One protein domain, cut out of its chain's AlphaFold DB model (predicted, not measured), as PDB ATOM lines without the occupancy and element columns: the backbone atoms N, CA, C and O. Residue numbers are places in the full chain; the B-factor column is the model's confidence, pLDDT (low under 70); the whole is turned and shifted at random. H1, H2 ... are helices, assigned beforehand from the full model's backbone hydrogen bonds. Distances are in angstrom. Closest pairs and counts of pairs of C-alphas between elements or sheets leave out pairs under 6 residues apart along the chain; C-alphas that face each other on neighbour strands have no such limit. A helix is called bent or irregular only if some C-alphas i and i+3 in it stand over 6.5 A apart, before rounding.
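What this domain is: This is residues 2 to 94 of the 187 residues of an uncharacterized protein of Rhodopirellula europaea SH398 (UniProt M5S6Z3). Little regular structure: one longer helix, H1, and a short one, H2, crossing it steeply, make one end of an elongated, loose model, and long loops make the rest. Residues 2 to 23 run in from the far end to H1; residues 41 to 80 run out again, fold back where residues 59 to 60 pair antiparallel with 66 to 67, and return to H2. The printed part has 93 residues, 24 of them in named elements, H1 then H2, all helix, with no named strand. The radius of gyration of the C-alphas is 15.7 A, the spans 46 by 30 by 23 A.

How they stand to each other: H1, residues 24 to 40, touches H2, residues 81 to 87, with residues 33 to 37 alone; the closest C-alphas, of Ala 36 and Trp 87, are 5.2 A apart. They run the same way at a steep tilt of 54 degrees. In H1 every O i to N i+4 pair is within hydrogen-bond range; in H2 0 of 3, against 3 of 4 O i to N i+3 pairs.

Where its parts are: H1 runs 24.2 A from C-alpha 24 at (34.555, 34.841, 48.645). H2 is irregular, C-alphas 83 and 86 being 8.0 A apart, and ends at C-alpha 87 at (30.860, 50.793, 39.438).

The domain as a whole: The printed part has no cut; the link from H1 to H2 is long, 40 residues. The pLDDT is under 70 in residues 2 to 7, 45 to 47 and 89 to 94.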
ATOM      1  N   ASP A   2      28.515  47.768   3.266       36.50
ATOM      2  CA  ASP A   2      29.408  46.825   3.937       36.50
ATOM      3  C   ASP A   2      28.841  46.474   5.311       36.50
ATOM      4  O   ASP A   2      28.668  47.345   6.166       36.50
ATOM      5  N   ALA A   3      28.546  45.194   5.528       38.34
ATOM      6  CA  ALA A   3      28.330  44.658   6.860       38.34
ATOM      7  C   ALA A   3      29.701  44.607   7.546       38.34
ATOM      8  O   ALA A   3      30.360  43.569   7.562       38.34
ATOM      9  N   GLY A   4      30.158  45.767   8.027       40.19
ATOM     10  CA  GLY A   4      31.423  45.909   8.733       40.19
ATOM     11  C   GLY A   4      31.524  44.839   9.812       40.19
ATOM     12  O   GLY A   4      30.647  44.735  10.673       40.19
ATOM     13  N   LEU A   5      32.568  44.011   9.722       43.88
ATOM     14  CA  LEU A   5      32.915  43.044  10.753       43.88
ATOM     15  C   LEU A   5      32.981  43.789  12.089       43.88
ATOM     16  O   LEU A   5      33.916  44.547  12.337       43.88
ATOM     17  N   ARG A   6      31.977  43.598  12.952       54.78
ATOM     18  CA  ARG A   6      32.108  43.980  14.356       54.78
ATOM     19  C   ARG A   6      33.211  43.104  14.937       54.78
ATOM     20  O   ARG A   6      33.073  41.879  14.983       54.78
ATOM     21  N   ASN A   7      34.322  43.737  15.288       66.00
ATOM     22  CA  ASN A   7      35.406  43.088  15.999       66.00
ATOM     23  C   ASN A   7      34.969  42.914  17.456       66.00
ATOM     24  O   ASN A   7      34.546  43.876  18.093       66.00
ATOM     25  N   ASP A   8      35.039  41.682  17.961       79.44
ATOM     26  CA  ASP A   8      34.847  41.412  19.385       79.44
ATOM     27  C   ASP A   8      36.148  41.786  20.106       79.44
ATOM     28  O   ASP A   8      37.194  41.185  19.844       79.44
ATOM     29  N   GLU A   9      36.092  42.760  21.009       86.06
ATOM     30  CA  GLU A   9      37.265  43.260  21.727       86.06
ATOM     31  C   GLU A   9      37.283  42.794  23.180       86.06
ATOM     32  O   GLU A   9      36.253  42.686  23.847       86.06
ATOM     33  N   HIS A  10      38.483  42.494  23.673       86.94
ATOM     34  CA  HIS A  10      38.731  42.137  25.062       86.94
ATOM     35  C   HIS A  10      39.657  43.174  25.683       86.94
ATOM     36  O   HIS A  10      40.768  43.382  25.194       86.94
ATOM     37  N   LEU A  11      39.218  43.772  26.785       87.25
ATOM     38  CA  LEU A  11      39.968  44.794  27.498       87.25
ATOM     39  C   LEU A  11      40.568  44.212  28.779       87.25
ATOM     40  O   LEU A  11      39.919  43.444  29.491       87.25
ATOM     41  N   TYR A  12      41.814  44.588  29.063       88.31
ATOM     42  CA  TYR A  12      42.546  44.158  30.249       88.31
ATOM     43  C   TYR A  12      43.099  45.378  30.976       88.31
ATOM     44  O   TYR A  12      43.824  46.180  30.389       88.31
ATOM     45  N   TRP A  13      42.820  45.472  32.274       90.50
ATOM     46  CA  TRP A  13      43.382  46.500  33.145       90.50
ATOM     47  C   TRP A  13      44.326  45.858  34.150       90.50
ATOM     48  O   TRP A  13      43.943  44.982  34.927       90.50
ATOM     49  N   LYS A  14      45.587  46.291  34.135       93.19
ATOM     50  CA  LYS A  14      46.583  45.826  35.096       93.19
ATOM     51  C   LYS A  14      46.385  46.554  36.421       93.19
ATOM     52  O   LYS A  14      46.589  47.765  36.495       93.19
ATOM     53  N   LEU A  15      46.038  45.811  37.466       93.06
ATOM     54  CA  LEU A  15      45.932  46.375  38.806       93.06
ATOM     55  C   LEU A  15      47.311  46.547  39.457       93.06
ATOM     56  O   LEU A  15      48.226  45.746  39.244       93.06
ATOM     57  N   ARG A  16      47.453  47.611  40.248       94.12
ATOM     58  CA  ARG A  16      48.639  47.920  41.051       94.12
ATOM     59  C   ARG A  16      48.706  47.022  42.279       94.12
ATOM     60  O   ARG A  16      49.779  46.523  42.611       94.12
ATOM     61  N   GLU A  17      47.570  46.816  42.942       91.12
ATOM     62  CA  GLU A  17      47.473  45.901  44.073       91.12
ATOM     63  C   GLU A  17      47.250  44.461  43.608       91.12
ATOM     64  O   GLU A  17      46.540  44.191  42.636       91.12
ATOM     65  N   LYS A  18      47.818  43.512  44.355       89.94
ATOM     66  CA  LYS A  18      47.416  42.110  44.250       89.94
ATOM     67  C   LYS A  18      46.085  41.940  44.968       89.94
ATOM     68  O   LYS A  18      45.956  42.343  46.121       89.94
ATOM     69  N   LEU A  19      45.131  41.299  44.305       86.25
ATOM     70  CA  LEU A  19      43.862  40.926  44.912       86.25
ATOM     71  C   LEU A  19      43.887  39.456  45.303       86.25
ATOM     72  O   LEU A  19      44.248  38.599  44.495       86.25
ATOM     73  N   ASP A  20      43.477  39.170  46.535       85.31
ATOM     74  CA  ASP A  20      43.232  37.800  46.961       85.31
ATOM     75  C   ASP A  20      41.855  37.345  46.470       85.31
ATOM     76  O   ASP A  20      40.826  37.736  47.021       85.31
ATOM     77  N   LEU A  21      41.854  36.515  45.431       83.56
ATOM     78  CA  LEU A  21      40.653  35.928  44.840       83.56
ATOM     79  C   LEU A  21      40.259  34.587  45.475       83.56
ATOM     80  O   LEU A  21      39.320  33.954  44.994       83.56
ATOM     81  N   GLN A  22      40.955  34.125  46.520       83.88
ATOM     82  CA  GLN A  22      40.538  32.950  47.294       83.88
ATOM     83  C   GLN A  22      39.440  33.292  48.301       83.88
ATOM     84  O   GLN A  22      38.659  32.423  48.681       83.88
ATOM     85  N   SER A  23      39.349  34.561  48.700       84.31
ATOM     86  CA  SER A  23      38.283  35.074  49.553       84.31
ATOM     87  C   SER A  23      36.985  35.279  48.769       84.31
ATOM     88  O   SER A  23      36.943  36.060  47.814       84.31
ATOM     89  N   ASP A  24      35.896  34.648  49.219       78.81
ATOM     90  CA  ASP A  24      34.555  34.841  48.645       78.81
ATOM     91  C   ASP A  24      34.097  36.301  48.701       78.81
ATOM     92  O   ASP A  24      33.438  36.783  47.782       78.81
ATOM     93  N   THR A  25      34.500  37.045  49.735       82.00
ATOM     94  CA  THR A  25      34.198  38.476  49.852       82.00
ATOM     95  C   THR A  25      34.837  39.281  48.725       82.00
ATOM     96  O   THR A  25      34.189  40.149  48.144       82.00
ATOM     97  N   ASN A  26      36.100  39.004  48.396       82.94
ATOM     98  CA  ASN A  26      36.785  39.706  47.314       82.94
ATOM     99  C   ASN A  26      36.246  39.279  45.949       82.94
ATOM    100  O   ASN A  26      36.037  40.141  45.100       82.94
ATOM    101  N   ARG A  27      35.947  37.987  45.758       84.25
ATOM    102  CA  ARG A  27      35.278  37.499  44.542       84.25
ATOM    103  C   ARG A  27      33.951  38.216  44.317       84.25
ATOM    104  O   ARG A  27      33.783  38.843  43.279       84.25
ATOM    105  N   GLY A  28      33.069  38.233  45.317       83.00
ATOM    106  CA  GLY A  28      31.768  38.899  45.216       83.00
ATOM    107  C   GLY A  28      31.875  40.400  44.932       83.00
ATOM    108  O   GLY A  28      31.135  40.919  44.097       83.00
ATOM    109  N   LYS A  29      32.832  41.101  45.558       84.38
ATOM    110  CA  LYS A  29      33.097  42.523  45.270       84.38
ATOM    111  C   LYS A  29      33.503  42.751  43.815       84.38
ATOM    112  O   LYS A  29      32.978  43.659  43.174       84.38
ATOM    113  N   ILE A  30      34.424  41.941  43.296       87.00
ATOM    114  CA  ILE A  30      34.909  42.072  41.918       87.00
ATOM    115  C   ILE A  30      33.826  41.684  40.913       87.00
ATOM    116  O   ILE A  30      33.628  42.407  39.943       87.00
ATOM    117  N   GLU A  31      33.077  40.610  41.151       85.50
ATOM    118  CA  GLU A  31      31.953  40.220  40.292       85.50
ATOM    119  C   GLU A  31      30.860  41.298  40.259       85.50
ATOM    120  O   GLU A  31      30.339  41.609  39.187       85.50
ATOM    121  N   GLY A  32      30.540  41.905  41.407       85.94
ATOM    122  CA  GLY A  32      29.593  43.019  41.499       85.94
ATOM    123  C   GLY A  32      30.057  44.244  40.711       85.94
ATOM    124  O   GLY A  32      29.296  44.791  39.912       85.94
ATOM    125  N   LEU A  33      31.332  44.611  40.863       87.94
ATOM    126  CA  LEU A  33      31.955  45.688  40.097       87.94
ATOM    127  C   LEU A  33      31.907  45.405  38.595       87.94
ATOM    128  O   LEU A  33      31.422  46.237  37.832       87.94
ATOM    129  N   LEU A  34      32.348  44.220  38.166       86.81
ATOM    130  CA  LEU A  34      32.311  43.809  36.762       86.81
ATOM    131  C   LEU A  34      30.881  43.827  36.219       86.81
ATOM    132  O   LEU A  34      30.659  44.235  35.084       86.81
ATOM    133  N   LYS A  35      29.889  43.427  37.018       84.38
ATOM    134  CA  LYS A  35      28.481  43.458  36.614       84.38
ATOM    135  C   LYS A  35      27.996  44.869  36.314       84.38
ATOM    136  O   LYS A  35      27.394  45.072  35.261       84.38
ATOM    137  N   ALA A  36      28.256  45.812  37.213       85.88
ATOM    138  CA  ALA A  36      27.911  47.212  36.998       85.88
ATOM    139  C   ALA A  36      28.679  47.799  35.803       85.88
ATOM    140  O   ALA A  36      28.085  48.466  34.961       85.88
ATOM    141  N   PHE A  37      29.965  47.470  35.682       85.69
ATOM    142  CA  PHE A  37      30.825  47.907  34.585       85.69
ATOM    143  C   PHE A  37      30.321  47.432  33.213       85.69
ATOM    144  O   PHE A  37      30.179  48.224  32.286       85.69
ATOM    145  N   TYR A  38      29.990  46.145  33.071       83.75
ATOM    146  CA  TYR A  38      29.479  45.607  31.808       83.75
ATOM    147  C   TYR A  38      28.098  46.150  31.444       83.75
ATOM    148  O   TYR A  38      27.834  46.361  30.261       83.75
ATOM    149  N   ALA A  39      27.235  46.373  32.441       83.12
ATOM    150  CA  ALA A  39      25.919  46.963  32.221       83.12
ATOM    151  C   ALA A  39      26.032  48.393  31.670       83.12
ATOM    152  O   ALA A  39      25.344  48.727  30.711       83.12
ATOM    153  N   ASP A  40      26.936  49.196  32.232       85.25
ATOM    154  CA  ASP A  40      27.185  50.573  31.797       85.25
ATOM    155  C   ASP A  40      27.765  50.639  30.372       85.25
ATOM    156  O   ASP A  40      27.342  51.450  29.551       85.25
ATOM    157  N   LEU A  41      28.667  49.715  30.024       83.19
ATOM    158  CA  LEU A  41      29.264  49.641  28.686       83.19
ATOM    159  C   LEU A  41      28.383  48.953  27.628       83.19
ATOM    160  O   LEU A  41      28.780  48.887  26.463       83.19
ATOM    161  N   GLY A  42      27.226  48.396  28.003       80.25
ATOM    162  CA  GLY A  42      26.382  47.612  27.093       80.25
ATOM    163  C   GLY A  42      27.088  46.371  26.528       80.25
ATOM    164  O   GLY A  42      26.853  45.984  25.382       80.25
ATOM    165  N   SER A  43      27.997  45.784  27.307       78.06
ATOM    166  CA  SER A  43      28.828  44.646  26.903       78.06
ATOM    167  C   SER A  43      28.171  43.306  27.248       78.06
ATOM    168  O   SER A  43      27.290  43.221  28.107       78.06
ATOM    169  N   ASP A  44      28.639  42.228  26.613       70.44
ATOM    170  CA  ASP A  44      28.248  40.866  26.976       70.44
ATOM    171  C   ASP A  44      28.579  40.596  28.454       70.44
ATOM    172  O   ASP A  44      29.674  40.878  28.939       70.44
ATOM    173  N   SER A  45      27.635  40.000  29.185       64.62
ATOM    174  CA  SER A  45      27.771  39.727  30.618       64.62
ATOM    175  C   SER A  45      28.805  38.616  30.900       64.62
ATOM    176  O   SER A  45      28.449  37.472  31.209       64.62
ATOM    177  N   THR A  46      30.095  38.941  30.872       62.84
ATOM    178  CA  THR A  46      31.207  38.030  31.191       62.84
ATOM    179  C   THR A  46      31.829  38.335  32.556       62.84
ATOM    180  O   THR A  46      33.010  38.623  32.660       62.84
ATOM    181  N   GLN A  47      31.024  38.262  33.615       67.81
ATOM    182  CA  GLN A  47      31.401  38.662  34.987       67.81
ATOM    183  C   GLN A  47      32.236  37.624  35.754       67.81
ATOM    184  O   GLN A  47      32.655  37.887  36.873       67.81
ATOM    185  N   ASP A  48      32.447  36.441  35.174       71.31
ATOM    186  CA  ASP A  48      33.175  35.344  35.813       71.31
ATOM    187  C   ASP A  48      34.688  35.598  35.778       71.31
ATOM    188  O   ASP A  48      35.308  35.610  34.712       71.31
ATOM    189  N   ILE A  49      35.274  35.765  36.964       75.19
ATOM    190  CA  ILE A  49      36.702  36.043  37.170       75.19
ATOM    191  C   ILE A  49      37.582  34.876  36.690       75.19
ATOM    192  O   ILE A  49      38.737  35.077  36.321       75.19
ATOM    193  N   THR A  50      37.052  33.653  36.664       77.06
ATOM    194  CA  THR A  50      37.790  32.451  36.242       77.06
ATOM    195  C   THR A  50      37.759  32.220  34.732       77.06
ATOM    196  O   THR A  50      38.337  31.254  34.226       77.06
ATOM    197  N   ARG A  51      37.090  33.099  33.980       77.31
ATOM    198  CA  ARG A  51      36.840  32.877  32.563       77.31
ATOM    199  C   ARG A  51      38.125  32.900  31.745       77.31
ATOM    200  O   ARG A  51      38.877  33.870  31.735       77.31
ATOM    201  N   LEU A  52      38.304  31.851  30.947       78.56
ATOM    202  CA  LEU A  52      39.342  31.815  29.927       78.56
ATOM    203  C   LEU A  52      38.989  32.772  28.785       78.56
ATOM    204  O   LEU A  52      37.937  32.662  28.146       78.56
ATOM    205  N   LEU A  53      39.892  33.712  28.527       83.50
ATOM    206  CA  LEU A  53      39.796  34.662  27.429       83.50
ATOM    207  C   LEU A  53      40.663  34.210  26.249       83.50
ATOM    208  O   LEU A  53      41.549  33.366  26.380       83.50
ATOM    209  N   ARG A  54      40.369  34.749  25.061       87.25
ATOM    210  CA  ARG A  54      41.096  34.393  23.839       87.25
ATOM    211  C   ARG A  54      42.537  34.893  23.941       87.25
ATOM    212  O   ARG A  54      42.764  36.043  24.308       87.25
ATOM    213  N   LEU A  55      43.485  34.031  23.581       89.00
ATOM    214  CA  LEU A  55      44.912  34.327  23.635       89.00
ATOM    215  C   LEU A  55      45.379  34.947  22.304       89.00
ATOM    216  O   LEU A  55      45.135  34.349  21.249       89.00
ATOM    217  N   PRO A  56      46.045  36.116  22.318       90.38
ATOM    218  CA  PRO A  56      46.646  36.677  21.114       90.38
ATOM    219  C   PRO A  56      47.685  35.741  20.485       90.38
ATOM    220  O   PRO A  56      48.379  35.010  21.189       90.38
ATOM    221  N   GLY A  57      47.789  35.756  19.155       90.69
ATOM    222  CA  GLY A  57      48.662  34.859  18.382       90.69
ATOM    223  C   GLY A  57      48.009  33.532  17.978       90.69
ATOM    224  O   GLY A  57      48.560  32.805  17.154       90.69
ATOM    225  N   PHE A  58      46.812  33.240  18.490       92.81
ATOM    226  CA  PHE A  58      46.006  32.079  18.107       92.81
ATOM    227  C   PHE A  58      44.800  32.502  17.262       92.81
ATOM    228  O   PHE A  58      44.444  33.677  17.199       92.81
ATOM    229  N   ARG A  59      44.149  31.541  16.598       91.75
ATOM    230  CA  ARG A  59      42.919  31.789  15.831       91.75
ATOM    231  C   ARG A  59      41.682  31.435  16.657       91.75
ATOM    232  O   ARG A  59      41.623  30.370  17.266       91.75
ATOM    233  N   ASN A  60      40.674  32.300  16.640       88.94
ATOM    234  CA  ASN A  60      39.346  32.019  17.173       88.94
ATOM    235  C   ASN A  60      38.565  31.143  16.184       88.94
ATOM    236  O   ASN A  60      38.111  31.624  15.149       88.94
ATOM    237  N   VAL A  61      38.379  29.871  16.534       90.56
ATOM    238  CA  VAL A  61      37.703  28.859  15.701       90.56
ATOM    239  C   VAL A  61      36.201  28.725  15.983       90.56
ATOM    240  O   VAL A  61      35.579  27.755  15.566       90.56
ATOM    241  N   LYS A  62      35.579  29.684  16.692       81.19
ATOM    242  CA  LYS A  62      34.121  29.668  16.949       81.19
ATOM    243  C   LYS A  62      33.291  29.765  15.655       81.19
ATOM    244  O   LYS A  62      32.125  29.388  15.638       81.19
ATOM    245  N   ARG A  63      33.887  30.316  14.600       80.50
ATOM    246  CA  ARG A  63      33.346  30.467  13.244       80.50
ATOM    247  C   ARG A  63      34.500  30.278  12.258       80.50
ATOM    248  O   ARG A  63      35.471  29.599  12.592       80.50
ATOM    249  N   GLU A  64      34.427  30.896  11.082       86.56
ATOM    250  CA  GLU A  64      35.593  31.011  10.208       86.56
ATOM    251  C   GLU A  64      36.805  31.525  11.014       86.56
ATOM    252  O   GLU A  64      36.658  32.521  11.729       86.56
ATOM    253  N   PRO A  65      37.961  30.832  10.992       89.62
ATOM    254  CA  PRO A  65      39.064  31.137  11.894       89.62
ATOM    255  C   PRO A  65      39.606  32.563  11.745       89.62
ATOM    256  O   PRO A  65      40.357  32.856  10.813       89.62
ATOM    257  N   VAL A  66      39.301  33.422  12.720       89.00
ATOM    258  CA  VAL A  66      39.783  34.813  12.770       89.00
ATOM    259  C   VAL A  66      41.008  34.904  13.687       89.00
ATOM    260  O   VAL A  66      40.974  34.337  14.781       89.00
ATOM    261  N   PRO A  67      42.101  35.582  13.294       90.62
ATOM    262  CA  PRO A  67      43.251  35.778  14.174       90.62
ATOM    263  C   PRO A  67      42.891  36.641  15.393       90.62
ATOM    264  O   PRO A  67      42.264  37.689  15.263       90.62
ATOM    265  N   CYS A  68      43.316  36.207  16.578       91.88
ATOM    266  CA  CYS A  68      43.285  37.013  17.793       91.88
ATOM    267  C   CYS A  68      44.567  37.848  17.857       91.88
ATOM    268  O   CYS A  68      45.666  37.295  17.949       91.88
ATOM    269  N   CYS A  69      44.428  39.170  17.844       91.50
ATOM    270  CA  CYS A  69      45.549  40.104  17.861       91.50
ATOM    271  C   CYS A  69      45.418  41.074  19.034       91.50
ATOM    272  O   CYS A  69      44.315  41.347  19.503       91.50
ATOM    273  N   VAL A  70      46.549  41.610  19.489       92.62
ATOM    274  CA  VAL A  70      46.554  42.770  20.383       92.62
ATOM    275  C   VAL A  70      46.394  44.014  19.518       92.62
ATOM    276  O   VAL A  70      47.229  44.256  18.647       92.62
ATOM    277  N   THR A  71      45.314  44.763  19.720       91.44
ATOM    278  CA  THR A  71      45.047  46.018  19.000       91.44
ATOM    279  C   THR A  71      45.759  47.196  19.656       91.44
ATOM    280  O   THR A  71      46.344  48.023  18.963       91.44
ATOM    281  N   GLU A  72      45.780  47.229  20.988       92.62
ATOM    282  CA  GLU A  72      46.458  48.244  21.789       92.62
ATOM    283  C   GLU A  72      47.162  47.603  22.993       92.62
ATOM    284  O   GLU A  72      46.640  46.679  23.622       92.62
ATOM    285  N   PHE A  73      48.366  48.084  23.322       93.12
ATOM    286  CA  PHE A  73      49.121  47.614  24.481       93.12
ATOM    287  C   PHE A  73      49.893  48.748  25.146       93.12
ATOM    288  O   PHE A  73      50.854  49.271  24.582       93.12
ATOM    289  N   ASN A  74      49.513  49.084  26.378       95.12
ATOM    290  CA  ASN A  74      50.219  50.071  27.185       95.12
ATOM    291  C   ASN A  74      50.570  49.501  28.573       95.12
ATOM    292  O   ASN A  74      49.792  49.634  29.519       95.12
ATOM    293  N   PRO A  75      51.742  48.857  28.729       92.12
ATOM    294  CA  PRO A  75      52.112  48.158  29.963       92.12
ATOM    295  C   PRO A  75      52.426  49.083  31.147       92.12
ATOM    296  O   PRO A  75      52.548  48.596  32.276       92.12
ATOM    297  N   GLN A  76      52.595  50.385  30.895       94.88
ATOM    298  CA  GLN A  76      52.868  51.385  31.929       94.88
ATOM    299  C   GLN A  76      51.587  51.861  32.621       94.88
ATOM    300  O   GLN A  76      51.648  52.366  33.743       94.88
ATOM    301  N   LEU A  77      50.424  51.670  31.987       95.38
ATOM    302  CA  LEU A  77      49.144  51.961  32.615       95.38
ATOM    303  C   LEU A  77      48.850  50.917  33.688       95.38
ATOM    304  O   LEU A  77      48.779  49.713  33.432       95.38
ATOM    305  N   THR A  78      48.690  51.404  34.912       96.00
ATOM    306  CA  THR A  78      48.298  50.600  36.066       96.00
ATOM    307  C   THR A  78      47.183  51.309  36.807       96.00
ATOM    308  O   THR A  78      47.195  52.534  36.917       96.00
ATOM    309  N   PHE A  79      46.246  50.524  37.322       94.31
ATOM    310  CA  PHE A  79      45.028  51.006  37.962       94.31
ATOM    311  C   PHE A  79      44.944  50.477  39.391       94.31
ATOM    312  O   PHE A  79      45.493  49.430  39.723       94.31
ATOM    313  N   THR A  80      44.255  51.190  40.255       92.56
ATOM    314  CA  THR A  80      43.786  50.719  41.558       92.56
ATOM    315  C   THR A  80      42.326  50.306  41.421       92.56
ATOM    316  O   THR A  80      41.639  50.724  40.488       92.56
ATOM    317  N   LEU A  81      41.795  49.518  42.357       88.75
ATOM    318  CA  LEU A  81      40.351  49.233  42.342       88.75
ATOM    319  C   LEU A  81      39.485  50.488  42.509       88.75
ATOM    320  O   LEU A  81      38.334  50.510  42.074       88.75
ATOM    321  N   ASN A  82      40.030  51.527  43.136       89.62
ATOM    322  CA  ASN A  82      39.319  52.776  43.345       89.62
ATOM    323  C   ASN A  82      39.145  53.584  42.049       89.62
ATOM    324  O   ASN A  82      38.204  54.363  41.949       89.62
ATOM    325  N   ASP A  83      39.975  53.347  41.028       91.19
ATOM    326  CA  ASP A  83      39.780  53.952  39.701       91.19
ATOM    327  C   ASP A  83      38.474  53.472  39.037       91.19
ATOM    328  O   ASP A  83      37.966  54.101  38.112       91.19
ATOM    329  N   PHE A  84      37.891  52.387  39.558       90.38
ATOM    330  CA  PHE A  84      36.611  51.820  39.140       90.38
ATOM    331  C   PHE A  84      35.496  52.041  40.179       90.38
ATOM    332  O   PHE A  84      34.472  51.356  40.143       90.38
ATOM    333  N   ALA A  85      35.671  52.977  41.120       86.38
ATOM    334  CA  ALA A  85      34.733  53.206  42.224       86.38
ATOM    335  C   ALA A  85      33.301  53.531  41.765       86.38
ATOM    336  O   ALA A  85      32.349  53.146  42.435       86.38
ATOM    337  N   ASN A  86      33.135  54.153  40.595       86.06
ATOM    338  CA  ASN A  86      31.818  54.482  40.034       86.06
ATOM    339  C   ASN A  86      30.942  53.246  39.766       86.06
ATOM    340  O   ASN A  86      29.721  53.362  39.711       86.06
ATOM    341  N   TRP A  87      31.553  52.066  39.637       86.69
ATOM    342  CA  TRP A  87      30.860  50.793  39.438       86.69
ATOM    343  C   TRP A  87      30.876  49.908  40.689       86.69
ATOM    344  O   TRP A  87      30.398  48.774  40.652       86.69
ATOM    345  N   GLN A  88      31.395  50.397  41.821       80.12
ATOM    346  CA  GLN A  88      31.280  49.688  43.091       80.12
ATOM    347  C   GLN A  88      29.825  49.735  43.552       80.12
ATOM    348  O   GLN A  88      29.332  50.732  44.070       80.12
ATOM    349  N   THR A  89      29.114  48.629  43.363       63.19
ATOM    350  CA  THR A  89      27.786  48.465  43.945       63.19
ATOM    351  C   THR A  89      27.961  48.187  45.432       63.19
ATOM    352  O   THR A  89      28.576  47.184  45.809       63.19
ATOM    353  N   ASN A  90      27.420  49.059  46.289       51.53
ATOM    354  CA  ASN A  90      27.327  48.794  47.721       51.53
ATOM    355  C   ASN A  90      26.566  47.479  47.911       51.53
ATOM    356  O   ASN A  90      25.349  47.413  47.771       51.53
ATOM    357  N   SER A  91      27.289  46.408  48.232       45.91
ATOM    358  CA  SER A  91      26.735  45.056  48.374       45.91
ATOM    359  C   SER A  91      25.823  44.905  49.607       45.91
ATOM    360  O   SER A  91      25.452  43.790  49.959       45.91
ATOM    361  N   ALA A  92      25.467  46.013  50.267       40.06
ATOM    362  CA  ALA A  92      24.580  46.071  51.423       40.06
ATOM    363  C   ALA A  92      23.083  46.153  51.054       40.06
ATOM    364  O   ALA A  92      22.253  45.909  51.920       40.06
ATOM    365  N   GLU A  93      22.725  46.426  49.792       39.97
ATOM    366  CA  GLU A  93      21.320  46.598  49.365       39.97
ATOM    367  C   GLU A  93      20.805  45.498  48.416       39.97
ATOM    368  O   GLU A  93      19.817  45.677  47.714       39.97
ATOM    369  N   VAL A  94      21.425  44.312  48.405       41.06
ATOM    370  CA  VAL A  94      20.844  43.117  47.741       41.06
ATOM    371  C   VAL A  94      20.172  42.200  48.772       41.06
ATOM    372  O   VAL A  94      20.195  40.974  48.682       41.06
TER     373      VAL A  94